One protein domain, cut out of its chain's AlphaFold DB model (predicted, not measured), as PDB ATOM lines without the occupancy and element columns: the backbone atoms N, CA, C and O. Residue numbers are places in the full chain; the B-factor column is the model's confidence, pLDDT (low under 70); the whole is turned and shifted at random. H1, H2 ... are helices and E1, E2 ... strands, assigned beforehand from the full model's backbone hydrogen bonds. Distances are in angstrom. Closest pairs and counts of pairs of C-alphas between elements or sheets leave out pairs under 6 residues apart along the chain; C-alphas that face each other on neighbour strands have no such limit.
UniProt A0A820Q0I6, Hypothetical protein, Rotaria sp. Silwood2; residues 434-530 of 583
ATOM      1  N   THR A 434     194.578 239.102 295.465       81.12
ATOM      2  CA  THR A 434     193.346 238.457 294.987       81.12
ATOM      3  C   THR A 434     193.238 236.993 295.419       81.12
ATOM      4  O   THR A 434     192.150 236.519 295.758       81.12
ATOM      5  N   ALA A 435     194.375 236.298 295.511       84.75
ATOM      6  CA  ALA A 435     194.443 234.927 295.999       84.75
ATOM      7  C   ALA A 435     193.964 234.809 297.452       84.75
ATOM      8  O   ALA A 435     193.253 233.864 297.799       84.75
ATOM      9  N   SER A 436     194.295 235.795 298.292       86.62
ATOM     10  CA  SER A 436     193.881 235.800 299.696       86.62
ATOM     11  C   SER A 436     192.358 235.903 299.843       86.62
ATOM     12  O   SER A 436     191.761 235.142 300.606       86.62
ATOM     13  N   PHE A 437     191.708 236.768 299.054       89.81
ATOM     14  CA  PHE A 437     190.253 236.920 299.059       89.81
ATOM     15  C   PHE A 437     189.543 235.658 298.557       89.81
ATOM     16  O   PHE A 437     188.562 235.225 299.165       89.81
ATOM     17  N   GLN A 438     190.066 235.017 297.507       88.88
ATOM     18  CA  GLN A 438     189.516 233.764 296.980       88.88
ATOM     19  C   GLN A 438     189.602 232.623 298.005       88.88
ATOM     20  O   GLN A 438     188.612 231.927 298.238       88.88
ATOM     21  N   VAL A 439     190.745 232.465 298.677       91.19
ATOM     22  CA  VAL A 439     190.914 231.455 299.735       91.19
ATOM     23  C   VAL A 439     190.008 231.741 300.931       91.19
ATOM     24  O   VAL A 439     189.409 230.814 301.473       91.19
ATOM     25  N   GLN A 440     189.854 233.005 301.337       91.19
ATOM     26  CA  GLN A 440     188.930 233.367 302.417       91.19
ATOM     27  C   GLN A 440     187.476 233.044 302.063       91.19
ATOM     28  O   GLN A 440     186.744 232.540 302.916       91.19
ATOM     29  N   HIS A 441     187.063 233.305 300.821       89.25
ATOM     30  CA  HIS A 441     185.728 232.962 300.340       89.25
ATOM     31  C   HIS A 441     185.496 231.445 300.365       89.25
ATOM     32  O   HIS A 441     184.514 230.984 300.945       89.25
ATOM     33  N   LEU A 442     186.431 230.663 299.811       89.00
ATOM     34  CA  LEU A 442     186.353 229.200 299.820       89.00
ATOM     35  C   LEU A 442     186.335 228.651 301.248       89.00
ATOM     36  O   LEU A 442     185.458 227.864 301.592       89.00
ATOM     37  N   ARG A 443     187.221 229.134 302.126       90.44
ATOM     38  CA  ARG A 443     187.239 228.714 303.530       90.44
ATOM     39  C   ARG A 443     185.909 229.008 304.218       90.44
ATOM     40  O   ARG A 443     185.402 228.129 304.897       90.44
ATOM     41  N   LYS A 444     185.316 230.194 304.030       88.88
ATOM     42  CA  LYS A 444     183.998 230.519 304.605       88.88
ATOM     43  C   LYS A 444     182.893 229.609 304.072       88.88
ATOM     44  O   LYS A 444     182.076 229.149 304.861       88.88
ATOM     45  N   SER A 445     182.893 229.328 302.769       85.44
ATOM     46  CA  SER A 445     181.916 228.433 302.144       85.44
ATOM     47  C   SER A 445     182.008 227.013 302.713       85.44
ATOM     48  O   SER A 445     180.985 226.448 303.080       85.44
ATOM     49  N   PHE A 446     183.223 226.478 302.890       83.62
ATOM     50  CA  PHE A 446     183.418 225.122 303.410       83.62
ATOM     51  C   PHE A 446     183.370 225.002 304.945       83.62
ATOM     52  O   PHE A 446     183.149 223.912 305.473       83.62
ATOM     53  N   HIS A 447     183.535 226.104 305.683       79.25
ATOM     54  CA  HIS A 447     183.554 226.084 307.148       79.25
ATOM     55  C   HIS A 447     182.191 225.736 307.764       79.25
ATOM     56  O   HIS A 447     182.144 225.059 308.789       79.25
ATOM     57  N   HIS A 448     181.085 226.127 307.121       71.38
ATOM     58  CA  HIS A 448     179.736 225.766 307.579       71.38
ATOM     59  C   HIS A 448     179.500 224.248 307.578       71.38
ATOM     60  O   HIS A 448     178.761 223.735 308.415       71.38
ATOM     61  N   PHE A 449     180.158 223.516 306.673       69.12
ATOM     62  CA  PHE A 449     180.015 222.061 306.553       69.12
ATOM     63  C   PHE A 449     180.851 221.299 307.579       69.12
ATOM     64  O   PHE A 449     180.391 220.298 308.122       69.12
ATOM     65  N   GLN A 450     182.041 221.809 307.911       70.12
ATOM     66  CA  GLN A 450     182.928 221.199 308.906       70.12
ATOM     67  C   GLN A 450     182.251 221.031 310.279       70.12
ATOM     68  O   GLN A 450     182.585 220.113 311.019       70.12
ATOM     69  N   LEU A 451     181.288 221.895 310.613       68.81
ATOM     70  CA  LEU A 451     180.568 221.862 311.887       68.81
ATOM     71  C   LEU A 451     179.378 220.885 311.914       68.81
ATOM     72  O   LEU A 451     178.850 220.629 312.994       68.81
ATOM     73  N   LYS A 452     178.929 220.369 310.760       67.88
ATOM     74  CA  LYS A 452     177.701 219.562 310.653       67.88
ATOM     75  C   LYS A 452     177.926 218.056 310.510       67.88
ATOM     76  O   LYS A 452     177.017 217.303 310.826       67.88
ATOM     77  N   ILE A 453     179.083 217.620 310.020       79.00
ATOM     78  CA  ILE A 453     179.313 216.212 309.668       79.00
ATOM     79  C   ILE A 453     179.863 215.465 310.888       79.00
ATOM     80  O   ILE A 453     181.041 215.602 311.214       79.00
ATOM     81  N   LEU A 454     179.018 214.678 311.560       79.75
ATOM     82  CA  LEU A 454     179.404 213.876 312.730       79.75
ATOM     83  C   LEU A 454     179.364 212.371 312.441       79.75
ATOM     84  O   LEU A 454     180.125 211.616 313.045       79.75
ATOM     85  N   SER A 455     178.506 211.939 311.512       83.06
ATOM     86  CA  SER A 455     178.330 210.532 311.131       83.06
ATOM     87  C   SER A 455     178.606 210.259 309.648       83.06
ATOM     88  O   SER A 455     178.564 211.155 308.804       83.06
ATOM     89  N   ILE A 456     178.883 208.993 309.315       84.69
ATOM     90  CA  ILE A 456     179.221 208.593 307.939       84.69
ATOM     91  C   ILE A 456     178.032 208.762 306.984       84.69
ATOM     92  O   ILE A 456     178.217 209.146 305.834       84.69
ATOM     93  N   ASN A 457     176.808 208.567 307.480       83.62
ATOM     94  CA  ASN A 457     175.589 208.781 306.702       83.62
ATOM     95  C   ASN A 457     175.362 210.277 306.430       83.62
ATOM     96  O   ASN A 457     174.989 210.645 305.324       83.62
ATOM     97  N   GLU A 458     175.639 211.153 307.403       84.19
ATOM     98  CA  GLU A 458     175.591 212.609 307.190       84.19
ATOM     99  C   GLU A 458     176.652 213.079 306.191       84.19
ATOM    100  O   GLU A 458     176.381 213.978 305.399       84.19
ATOM    101  N   TYR A 459     177.838 212.459 306.197       86.88
ATOM    102  CA  TYR A 459     178.870 212.726 305.195       86.88
ATOM    103  C   TYR A 459     178.383 212.383 303.782       86.88
ATOM    104  O   TYR A 459     178.520 213.210 302.884       86.88
ATOM    105  N   TRP A 460     177.783 211.203 303.589       86.12
ATOM    106  CA  TRP A 460     177.249 210.785 302.290       86.12
ATOM    107  C   TRP A 460     176.061 211.635 301.831       86.12
ATOM    108  O   TRP A 460     176.033 212.039 300.672       86.12
ATOM    109  N   ASN A 461     175.150 212.002 302.738       86.31
ATOM    110  CA  ASN A 461     174.053 212.922 302.424       86.31
ATOM    111  C   ASN A 461     174.584 214.290 301.975       86.31
ATOM    112  O   ASN A 461     174.164 214.809 300.946       86.31
ATOM    113  N   TRP A 462     175.560 214.853 302.695       86.94
ATOM    114  CA  TRP A 462     176.218 216.095 302.283       86.94
ATOM    115  C   TRP A 462     176.914 215.951 300.923       86.94
ATOM    116  O   TRP A 462     176.838 216.850 300.084       86.94
ATOM    117  N   LEU A 463     177.587 214.825 300.689       86.81
ATOM    118  CA  LEU A 463     178.318 214.585 299.452       86.81
ATOM    119  C   LEU A 463     177.367 214.506 298.245       86.81
ATOM    120  O   LEU A 463     177.647 215.111 297.211       86.81
ATOM    121  N   GLU A 464     176.235 213.809 298.370       85.56
ATOM    122  CA  GLU A 464     175.284 213.584 297.273       85.56
ATOM    123  C   GLU A 464     174.280 214.723 297.050       85.56
ATOM    124  O   GLU A 464     173.963 215.017 295.893       85.56
ATOM    125  N   GLU A 465     173.768 215.340 298.120       84.12
ATOM    126  CA  GLU A 465     172.738 216.386 298.040       84.12
ATOM    127  C   GLU A 465     173.342 217.784 297.887       84.12
ATOM    128  O   GLU A 465     172.888 218.556 297.053       84.12
ATOM    129  N   ASP A 466     174.401 218.115 298.630       82.50
ATOM    130  CA  ASP A 466     174.976 219.464 298.597       82.50
ATOM    131  C   ASP A 466     176.202 219.543 297.676       82.50
ATOM    132  O   ASP A 466     176.289 220.410 296.805       82.50
ATOM    133  N   PHE A 467     177.202 218.679 297.865       85.62
ATOM    134  CA  PHE A 467     178.504 218.835 297.206       85.62
ATOM    135  C   PHE A 467     178.452 218.518 295.705       85.62
ATOM    136  O   PHE A 467     178.865 219.347 294.887       85.62
ATOM    137  N   ILE A 468     177.918 217.351 295.327       87.19
ATOM    138  CA  ILE A 468     177.782 216.944 293.920       87.19
ATOM    139  C   ILE A 468     176.827 217.875 293.162       87.19
ATOM    140  O   ILE A 468     177.111 218.228 292.015       87.19
ATOM    141  N   GLU A 469     175.735 218.317 293.795       83.25
ATOM    142  CA  GLU A 469     174.759 219.215 293.169       83.25
ATOM    143  C   GLU A 469     175.363 220.600 292.891       83.25
ATOM    144  O   GLU A 469     175.253 221.113 291.773       83.25
ATOM    145  N   ASN A 470     176.109 221.160 293.851       83.62
ATOM    146  CA  ASN A 470     176.816 222.431 293.666       83.62
ATOM    147  C   ASN A 470     177.934 222.347 292.615       83.62
ATOM    148  O   ASN A 470     178.172 223.317 291.891       83.62
ATOM    149  N   LEU A 471     178.603 221.195 292.490       83.88
ATOM    150  CA  LEU A 471     179.594 220.950 291.436       83.88
ATOM    151  C   LEU A 471     178.976 220.615 290.076       83.88
ATOM    152  O   LEU A 471     179.696 220.603 289.076       83.88
ATOM    153  N   ARG A 472     177.663 220.351 290.021       83.50
ATOM    154  CA  ARG A 472     176.956 219.835 288.838       83.50
ATOM    155  C   ARG A 472     177.619 218.580 288.261       83.50
ATOM    156  O   ARG A 472     177.651 218.387 287.045       83.50
ATOM    157  N   ALA A 473     178.174 217.745 289.135       80.75
ATOM    158  CA  ALA A 473     178.791 216.484 288.756       80.75
ATOM    159  C   ALA A 473     177.732 215.376 288.638       80.75
ATOM    160  O   ALA A 473     176.621 215.485 289.160       80.75
ATOM    161  N   GLN A 474     178.068 214.291 287.941       81.19
ATOM    162  CA  GLN A 474     177.195 213.122 287.876       81.19
ATOM    163  C   GLN A 474     177.164 212.427 289.244       81.19
ATOM    164  O   GLN A 474     178.212 212.212 289.857       81.19
ATOM    165  N   LYS A 475     175.963 212.077 289.726       78.88
ATOM    166  CA  LYS A 475     175.811 211.334 290.983       78.88
ATOM    167  C   LYS A 475     176.548 209.999 290.891       78.88
ATOM    168  O   LYS A 475     176.445 209.298 289.886       78.88
ATOM    169  N   CYS A 476     177.301 209.679 291.935       69.88
ATOM    170  CA  CYS A 476     178.061 208.442 292.036       69.88
ATOM    171  C   CYS A 476     177.313 207.463 292.941       69.88
ATOM    172  O   CYS A 476     177.068 207.772 294.098       69.88
ATOM    173  N   GLU A 477     177.017 206.258 292.456       76.69
ATOM    174  CA  GLU A 477     176.329 205.202 293.225       76.69
ATOM    175  C   GLU A 477     177.264 204.455 294.205       76.69
ATOM    176  O   GLU A 477     177.071 203.281 294.513       76.69
ATOM    177  N   LEU A 478     178.308 205.121 294.710       79.38
ATOM    178  CA  LEU A 478     179.327 204.518 295.585       79.38
ATOM    179  C   LEU A 478     178.752 204.077 296.939       79.38
ATOM    180  O   LEU A 478     179.216 203.090 297.513       79.38
ATOM    181  N   HIS A 479     177.715 204.768 297.415       76.44
ATOM    182  CA  HIS A 479     177.005 204.411 298.638       76.44
ATOM    183  C   HIS A 479     176.250 203.073 298.501       76.44
ATOM    184  O   HIS A 479     176.247 202.270 299.431       76.44
ATOM    185  N   LEU A 480     175.685 202.771 297.320       76.62
ATOM    186  CA  LEU A 480     174.955 201.518 297.057       76.62
ATOM    187  C   LEU A 480     175.873 200.292 296.995       76.62
ATOM    188  O   LEU A 480     175.446 199.182 297.304       76.62
ATOM    189  N   VAL A 481     177.135 200.495 296.611       82.94
ATOM    190  CA  VAL A 481     178.147 199.434 296.516       82.94
ATOM    191  C   VAL A 481     178.842 199.186 297.866       82.94
ATOM    192  O   VAL A 481     179.630 198.253 297.984       82.94
ATOM    193  N   GLY A 482     178.545 199.983 298.901       80.75
ATOM    194  CA  GLY A 482     179.192 199.855 300.211       80.75
ATOM    195  C   GLY A 482     180.685 200.182 300.158       80.75
ATOM    196  O   GLY A 482     181.486 199.530 300.811       80.75
ATOM    197  N   TRP A 483     181.082 201.169 299.347       82.88
ATOM    198  CA  TRP A 483     182.496 201.477 299.099       82.88
ATOM    199  C   TRP A 483     183.265 201.961 300.344       82.88
ATOM    200  O   TRP A 483     184.492 201.883 300.392       82.88
ATOM    201  N   THR A 484     182.556 202.460 301.362       82.50
ATOM    202  CA  THR A 484     183.135 202.832 302.661       82.50
ATOM    203  C   THR A 484     182.788 201.811 303.730       82.50
ATOM    204  O   THR A 484     181.617 201.662 304.077       82.50
ATOM    205  N   ASP A 485     183.820 201.206 304.311       80.31
ATOM    206  CA  ASP A 485     183.722 200.228 305.392       80.31
ATOM    207  C   ASP A 485     184.222 200.813 306.720       80.31
ATOM    208  O   ASP A 485     184.848 201.870 306.775       80.31
ATOM    209  N   GLN A 486     184.055 200.063 307.815       78.50
ATOM    210  CA  GLN A 486     184.658 200.391 309.120       78.50
ATOM    211  C   GLN A 486     186.198 200.470 309.086       78.50
ATOM    212  O   GLN A 486     186.813 200.989 310.016       78.50
ATOM    213  N   GLN A 487     186.834 199.933 308.039       83.25
ATOM    214  CA  GLN A 487     188.281 200.016 307.830       83.25
ATOM    215  C   GLN A 487     188.714 201.274 307.066       83.25
ATOM    216  O   GLN A 487     189.911 201.573 307.031       83.25
ATOM    217  N   THR A 488     187.782 202.020 306.464       87.44
ATOM    218  CA  THR A 488     188.098 203.252 305.740       87.44
ATOM    219  C   THR A 488     188.553 204.312 306.737       87.44
ATOM    220  O   THR A 488     187.806 204.685 307.632       87.44
ATOM    221  N   ARG A 489     189.801 204.776 306.605       88.00
ATOM    222  CA  ARG A 489     190.415 205.740 307.539       88.00
ATOM    223  C   ARG A 489     190.419 207.173 307.034       88.00
ATOM    224  O   ARG A 489     190.359 208.095 307.836       88.00
ATOM    225  N   LEU A 490     190.538 207.364 305.728       90.44
ATOM    226  CA  LEU A 490     190.644 208.676 305.108       90.44
ATOM    227  C   LEU A 490     189.950 208.624 303.754       90.44
ATOM    228  O   LEU A 490     190.229 207.727 302.959       90.44
ATOM    229  N   ILE A 491     189.082 209.594 303.498       89.25
ATOM    230  CA  ILE A 491     188.605 209.900 302.153       89.25
ATOM    231  C   ILE A 491     189.174 211.264 301.787       89.25
ATOM    232  O   ILE A 491     189.074 212.226 302.547       89.25
ATOM    233  N   GLU A 492     189.803 211.335 300.623       93.06
ATOM    234  CA  GLU A 492     190.395 212.558 300.108       93.06
ATOM    235  C   GLU A 492     189.760 212.902 298.763       93.06
ATOM    236  O   GLU A 492     189.761 212.096 297.834       93.06
ATOM    237  N   ILE A 493     189.217 214.113 298.667       90.00
ATOM    238  CA  ILE A 493     188.661 214.674 297.439       90.00
ATOM    239  C   ILE A 493     189.612 215.768 296.970       90.00
ATOM    240  O   ILE A 493     189.801 216.782 297.647       90.00
ATOM    241  N   GLN A 494     190.204 215.557 295.796       94.12
ATOM    242  CA  GLN A 494     191.092 216.515 295.146       94.12
ATOM    243  C   GLN A 494     190.421 217.086 293.904       94.12
ATOM    244  O   GLN A 494     189.928 216.350 293.050       94.12
ATOM    245  N   MET A 495     190.420 218.409 293.789       90.88
ATOM    246  CA  MET A 495     189.885 219.105 292.623       90.88
ATOM    247  C   MET A 495     190.641 220.406 292.373       90.88
ATOM    248  O   MET A 495     191.175 221.030 293.289       90.88
ATOM    249  N   SER A 496     190.662 220.845 291.120       91.38
ATOM    250  CA  SER A 496     191.230 222.132 290.725       91.38
ATOM    251  C   SER A 496     190.120 223.092 290.312       91.38
ATOM    252  O   SER A 496     189.343 222.788 289.409       91.38
ATOM    253  N   LEU A 497     190.076 224.265 290.934       89.75
ATOM    254  CA  LEU A 497     189.199 225.368 290.551       89.75
ATOM    255  C   LEU A 497     189.990 226.386 289.736       89.75
ATOM    256  O   LEU A 497     191.079 226.782 290.144       89.75
ATOM    257  N   TYR A 498     189.440 226.845 288.617       89.94
ATOM    258  CA  TYR A 498     190.025 227.932 287.837       89.94
ATOM    259  C   TYR A 498     189.097 229.143 287.845       89.94
ATOM    260  O   TYR A 498     187.928 229.036 287.480       89.94
ATOM    261  N   ASN A 499     189.624 230.293 288.264       88.06
ATOM    262  CA  ASN A 499     188.923 231.569 288.208       88.06
ATOM    263  C   ASN A 499     189.444 232.385 287.012       88.06
ATOM    264  O   ASN A 499     190.531 232.960 287.115       88.06
ATOM    265  N   PRO A 500     188.698 232.473 285.894       84.81
ATOM    266  CA  PRO A 500     189.170 233.144 284.683       84.81
ATOM    267  C   PRO A 500     189.321 234.659 284.851       84.81
ATOM    268  O   PRO A 500     190.187 235.245 284.211       84.81
ATOM    269  N   ASN A 501     188.543 235.288 285.738       82.50
ATOM    270  CA  ASN A 501     188.587 236.740 285.951       82.50
ATOM    271  C   ASN A 501     189.912 237.198 286.572       82.50
ATOM    272  O   ASN A 501     190.345 238.324 286.362       82.50
ATOM    273  N   VAL A 502     190.535 236.316 287.355       79.00
ATOM    274  CA  VAL A 502     191.789 236.573 288.079       79.00
ATOM    275  C   VAL A 502     192.931 235.705 287.524       79.00
ATOM    276  O   VAL A 502     194.062 235.799 287.980       79.00
ATOM    277  N   GLN A 503     192.640 234.839 286.544       81.56
ATOM    278  CA  GLN A 503     193.564 233.843 285.982       81.56
ATOM    279  C   GLN A 503     194.245 232.964 287.050       81.56
ATOM    280  O   GLN A 503     195.384 232.516 286.893       81.56
ATOM    281  N   LEU A 504     193.528 232.688 288.140       85.38
ATOM    282  CA  LEU A 504     194.052 231.979 289.301       85.38
ATOM    283  C   LEU A 504     193.530 230.545 289.336       85.38
ATOM    284  O   LEU A 504     192.318 230.316 289.343       85.38
ATOM    285  N   PHE A 505     194.440 229.580 289.422       88.69
ATOM    286  CA  PHE A 505     194.090 228.205 289.757       88.69
ATOM    287  C   PHE A 505     194.102 228.045 291.272       88.69
ATOM    288  O   PHE A 505     194.899 228.659 291.969       88.69
ATOM    289  N   THR A 506     193.206 227.241 291.821       90.69
ATOM    290  CA  THR A 506     193.204 226.877 293.236       90.69
ATOM    291  C   THR A 506     193.064 225.376 293.336       90.69
ATOM    292  O   THR A 506     192.061 224.814 292.900       90.69
ATOM    293  N   PHE A 507     194.074 224.731 293.902       93.44
ATOM    294  CA  PHE A 507     194.003 223.324 294.243       93.44
ATOM    295  C   PHE A 507     193.225 223.186 295.549       93.44
ATOM    296  O   PHE A 507     193.539 223.839 296.547       93.44
ATOM    297  N   VAL A 508     192.162 222.397 295.517       92.62
ATOM    298  CA  VAL A 508     191.290 222.144 296.657       92.62
ATOM    299  C   VAL A 508     191.476 220.700 297.072       92.62
ATOM    300  O   VAL A 508     191.274 219.781 296.278       92.62
ATOM    301  N   THR A 509     191.827 220.519 298.336       93.69
ATOM    302  CA  THR A 509     191.972 219.213 298.964       93.69
ATOM    303  C   THR A 509     191.044 219.168 300.165       93.69
ATOM    304  O   THR A 509     191.226 219.916 301.129       93.69
ATOM    305  N   LEU A 510     190.020 218.322 300.090       90.88
ATOM    306  CA  LEU A 510     189.104 218.052 301.192       90.88
ATOM    307  C   LEU A 510     189.434 216.671 301.742       90.88
ATOM    308  O   LEU A 510     189.426 215.692 301.001       90.88
ATOM    309  N   GLN A 511     189.745 216.601 303.026       91.75
ATOM    310  CA  GLN A 511     190.139 215.379 303.713       91.75
ATOM    311  C   GLN A 511     189.137 215.092 304.822       91.75
ATOM    312  O   GLN A 511     188.887 215.942 305.677       91.75
ATOM    313  N   THR A 512     188.569 213.893 304.811       90.06
ATOM    314  CA  THR A 512     187.754 213.371 305.905       90.06
ATOM    315  C   THR A 512     188.417 212.166 306.525       90.06
ATOM    316  O   THR A 512     188.503 211.097 305.925       90.06
ATOM    317  N   GLU A 513     188.889 212.350 307.749       91.25
ATOM    318  CA  GLU A 513     189.457 211.293 308.568       91.25
ATOM    319  C   GLU A 513     188.356 210.622 309.386       91.25
ATOM    320  O   GLU A 513     187.612 211.273 310.121       91.25
ATOM    321  N   PHE A 514     188.286 209.302 309.291       88.75
ATOM    322  CA  PHE A 514     187.380 208.454 310.047       88.75
ATOM    323  C   PHE A 514     188.183 207.773 311.151       88.75
ATOM    324  O   PHE A 514     189.073 206.957 310.897       88.75
ATOM    325  N   HIS A 515     187.899 208.128 312.401       85.56
ATOM    326  CA  HIS A 515     188.507 207.458 313.544       85.56
ATOM    327  C   HIS A 515     187.857 206.096 313.778       85.56
ATOM    328  O   HIS A 515     186.657 205.910 313.587       85.56
ATOM    329  N   SER A 516     188.632 205.155 314.319       81.25
ATOM    330  CA  SER A 516     188.143 203.824 314.708       81.25
ATOM    331  C   SER A 516     187.055 203.854 315.789       81.25
ATOM    332  O   SER A 516     186.345 202.873 315.973       81.25
ATOM    333  N   THR A 517     186.921 204.966 316.519       81.81
ATOM    334  CA  THR A 517     185.856 205.219 317.503       81.81
ATOM    335  C   THR A 517     184.541 205.684 316.869       81.81
ATOM    336  O   THR A 517     183.564 205.871 317.587       81.81
ATOM    337  N   GLY A 518     184.506 205.884 315.546       75.88
ATOM    338  CA  GLY A 518     183.334 206.342 314.798       75.88
ATOM    339  C   GLY A 518     183.211 207.862 314.654       75.88
ATOM    340  O   GLY A 518     182.261 208.322 314.028       75.88
ATOM    341  N   SER A 519     184.146 208.652 315.195       81.75
ATOM    342  CA  SER A 519     184.170 210.108 314.994       81.75
ATOM    343  C   SER A 519     184.792 210.486 313.651       81.75
ATOM    344  O   SER A 519     185.779 209.881 313.227       81.75
ATOM    345  N   ILE A 520     184.261 211.532 313.019       86.25
ATOM    346  CA  ILE A 520     184.746 212.053 311.736       86.25
ATOM    347  C   ILE A 520     185.413 213.408 311.959       86.25
ATOM    348  O   ILE A 520     184.882 214.259 312.671       86.25
ATOM    349  N   HIS A 521     186.572 213.614 311.342       87.56
ATOM    350  CA  HIS A 521     187.268 214.893 311.324       87.56
ATOM    351  C   HIS A 521     187.421 215.374 309.880       87.56
ATOM    352  O   HIS A 521     188.071 214.730 309.060       87.56
ATOM    353  N   PHE A 522     186.807 216.516 309.565       88.25
ATOM    354  CA  PHE A 522     186.892 217.147 308.248       88.25
ATOM    355  C   PHE A 522     187.946 218.256 308.257       88.25
ATOM    356  O   PHE A 522     187.906 219.155 309.099       88.25
ATOM    357  N   GLN A 523     188.844 218.242 307.276       89.50
ATOM    358  CA  GLN A 523     189.840 219.276 307.030       89.50
ATOM    359  C   GLN A 523     189.790 219.719 305.566       89.50
ATOM    360  O   GLN A 523     189.675 218.908 304.653       89.50
ATOM    361  N   SER A 524     189.906 221.027 305.329       89.94
ATOM    362  CA  SER A 524     189.996 221.597 303.981       89.94
ATOM    363  C   SER A 524     191.286 222.395 303.808       89.94
ATOM    364  O   SER A 524     191.689 223.166 304.685       89.94
ATOM    365  N   ARG A 525     191.941 222.217 302.659       92.19
ATOM    366  CA  ARG A 525     193.145 222.940 302.244       92.19
ATOM    367  C   ARG A 525     192.910 223.536 300.857       92.19
ATOM    368  O   ARG A 525     192.435 222.852 299.955       92.19
ATOM    369  N   PHE A 526     193.230 224.819 300.711       92.75
ATOM    370  CA  PHE A 526     193.065 225.576 299.470       92.75
ATOM    371  C   PHE A 526     194.403 226.216 299.109       92.75
ATOM    372  O   PHE A 526     194.913 227.032 299.877       92.75
ATOM    373  N   GLU A 527     194.962 225.853 297.960       91.94
ATOM    374  CA  GLU A 527     196.266 226.330 297.503       91.94
ATOM    375  C   GLU A 527     196.125 227.074 296.176       91.94
ATOM    376  O   GLU A 527     195.972 226.448 295.125       91.94
ATOM    377  N   PRO A 528     196.121 228.415 296.200       89.31
ATOM    378  CA  PRO A 528     196.078 229.205 294.985       89.31
ATOM    379  C   PRO A 528     197.444 229.189 294.290       89.31
ATOM    380  O   PRO A 528     198.479 229.405 294.917       89.31
ATOM    381  N   ILE A 529     197.441 228.968 292.979       83.69
ATOM    382  CA  ILE A 529     198.621 228.919 292.119       83.69
ATOM    383  C   ILE A 529     198.331 229.746 290.867       83.69
ATOM    384  O   ILE A 529     197.311 229.572 290.197       83.69
ATOM    385  N   HIS A 530     199.248 230.647 290.526       74.75
ATOM    386  CA  HIS A 530     199.165 231.442 289.306       74.75
ATOM    387  C   HIS A 530     200.037 230.797 288.220       74.75
ATOM    388  O   HIS A 530     201.250 230.975 288.212       74.75
TER     389      HIS A 530
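Overview. This is residues 434 to 530 of the 583 residues of the protein "Hypothetical protein" of Rotaria sp. Silwood2 (UniProt A0A820Q0I6). A long, twisted sheet of three strands, the antiparallel meander E1 E2 E3, each strand pairing with the one before, has helix H1 along one face, making two layers. H2 grazes the sheet only with residues 456 to 459. The 97 printed residues, of mixed class, include H1 H2 E1 E2 E3 in chain order. The whole is only just compact, close to loose: radius of gyration of the C-alphas 14.6 A, spans 42 by 27 by 19 A.

Along the chain. E2, residues 504 to 514, spans 32.1 A; E1, 490 to 499, 28.5 A; E3, 520 to 529, 29.4 A, ending at C-alpha (198.621, 228.919, 292.119). H1, 434 to 450, spans 24.5 A from C-alpha (193.346, 238.457, 294.987). H2, 456 to 471, 20.6 A, kinks by 28 degrees near residue 463.

Arrangement. N 495 and O 508 of hairpin E1 and E2 are 3.0 A apart; N 509 and O 525 of hairpin E2 and E3, 2.9 A. H1 is over E2 and E3, height 8.7 A; its closest C-alphas to E3, Gln 450 and Phe 522, are 5.7 A apart. O i to N i+4 pairs within hydrogen-bond range: H1 11 of 13, H2 9 of 12.

Size, cuts and confidence. The farthest C-alphas, Asn 501 and Thr 517, are 44.7 A apart. The printed part has no cut; the H2 to E1 link is long. Residues 449, 451 to 452 and 476 have pLDDT under 70.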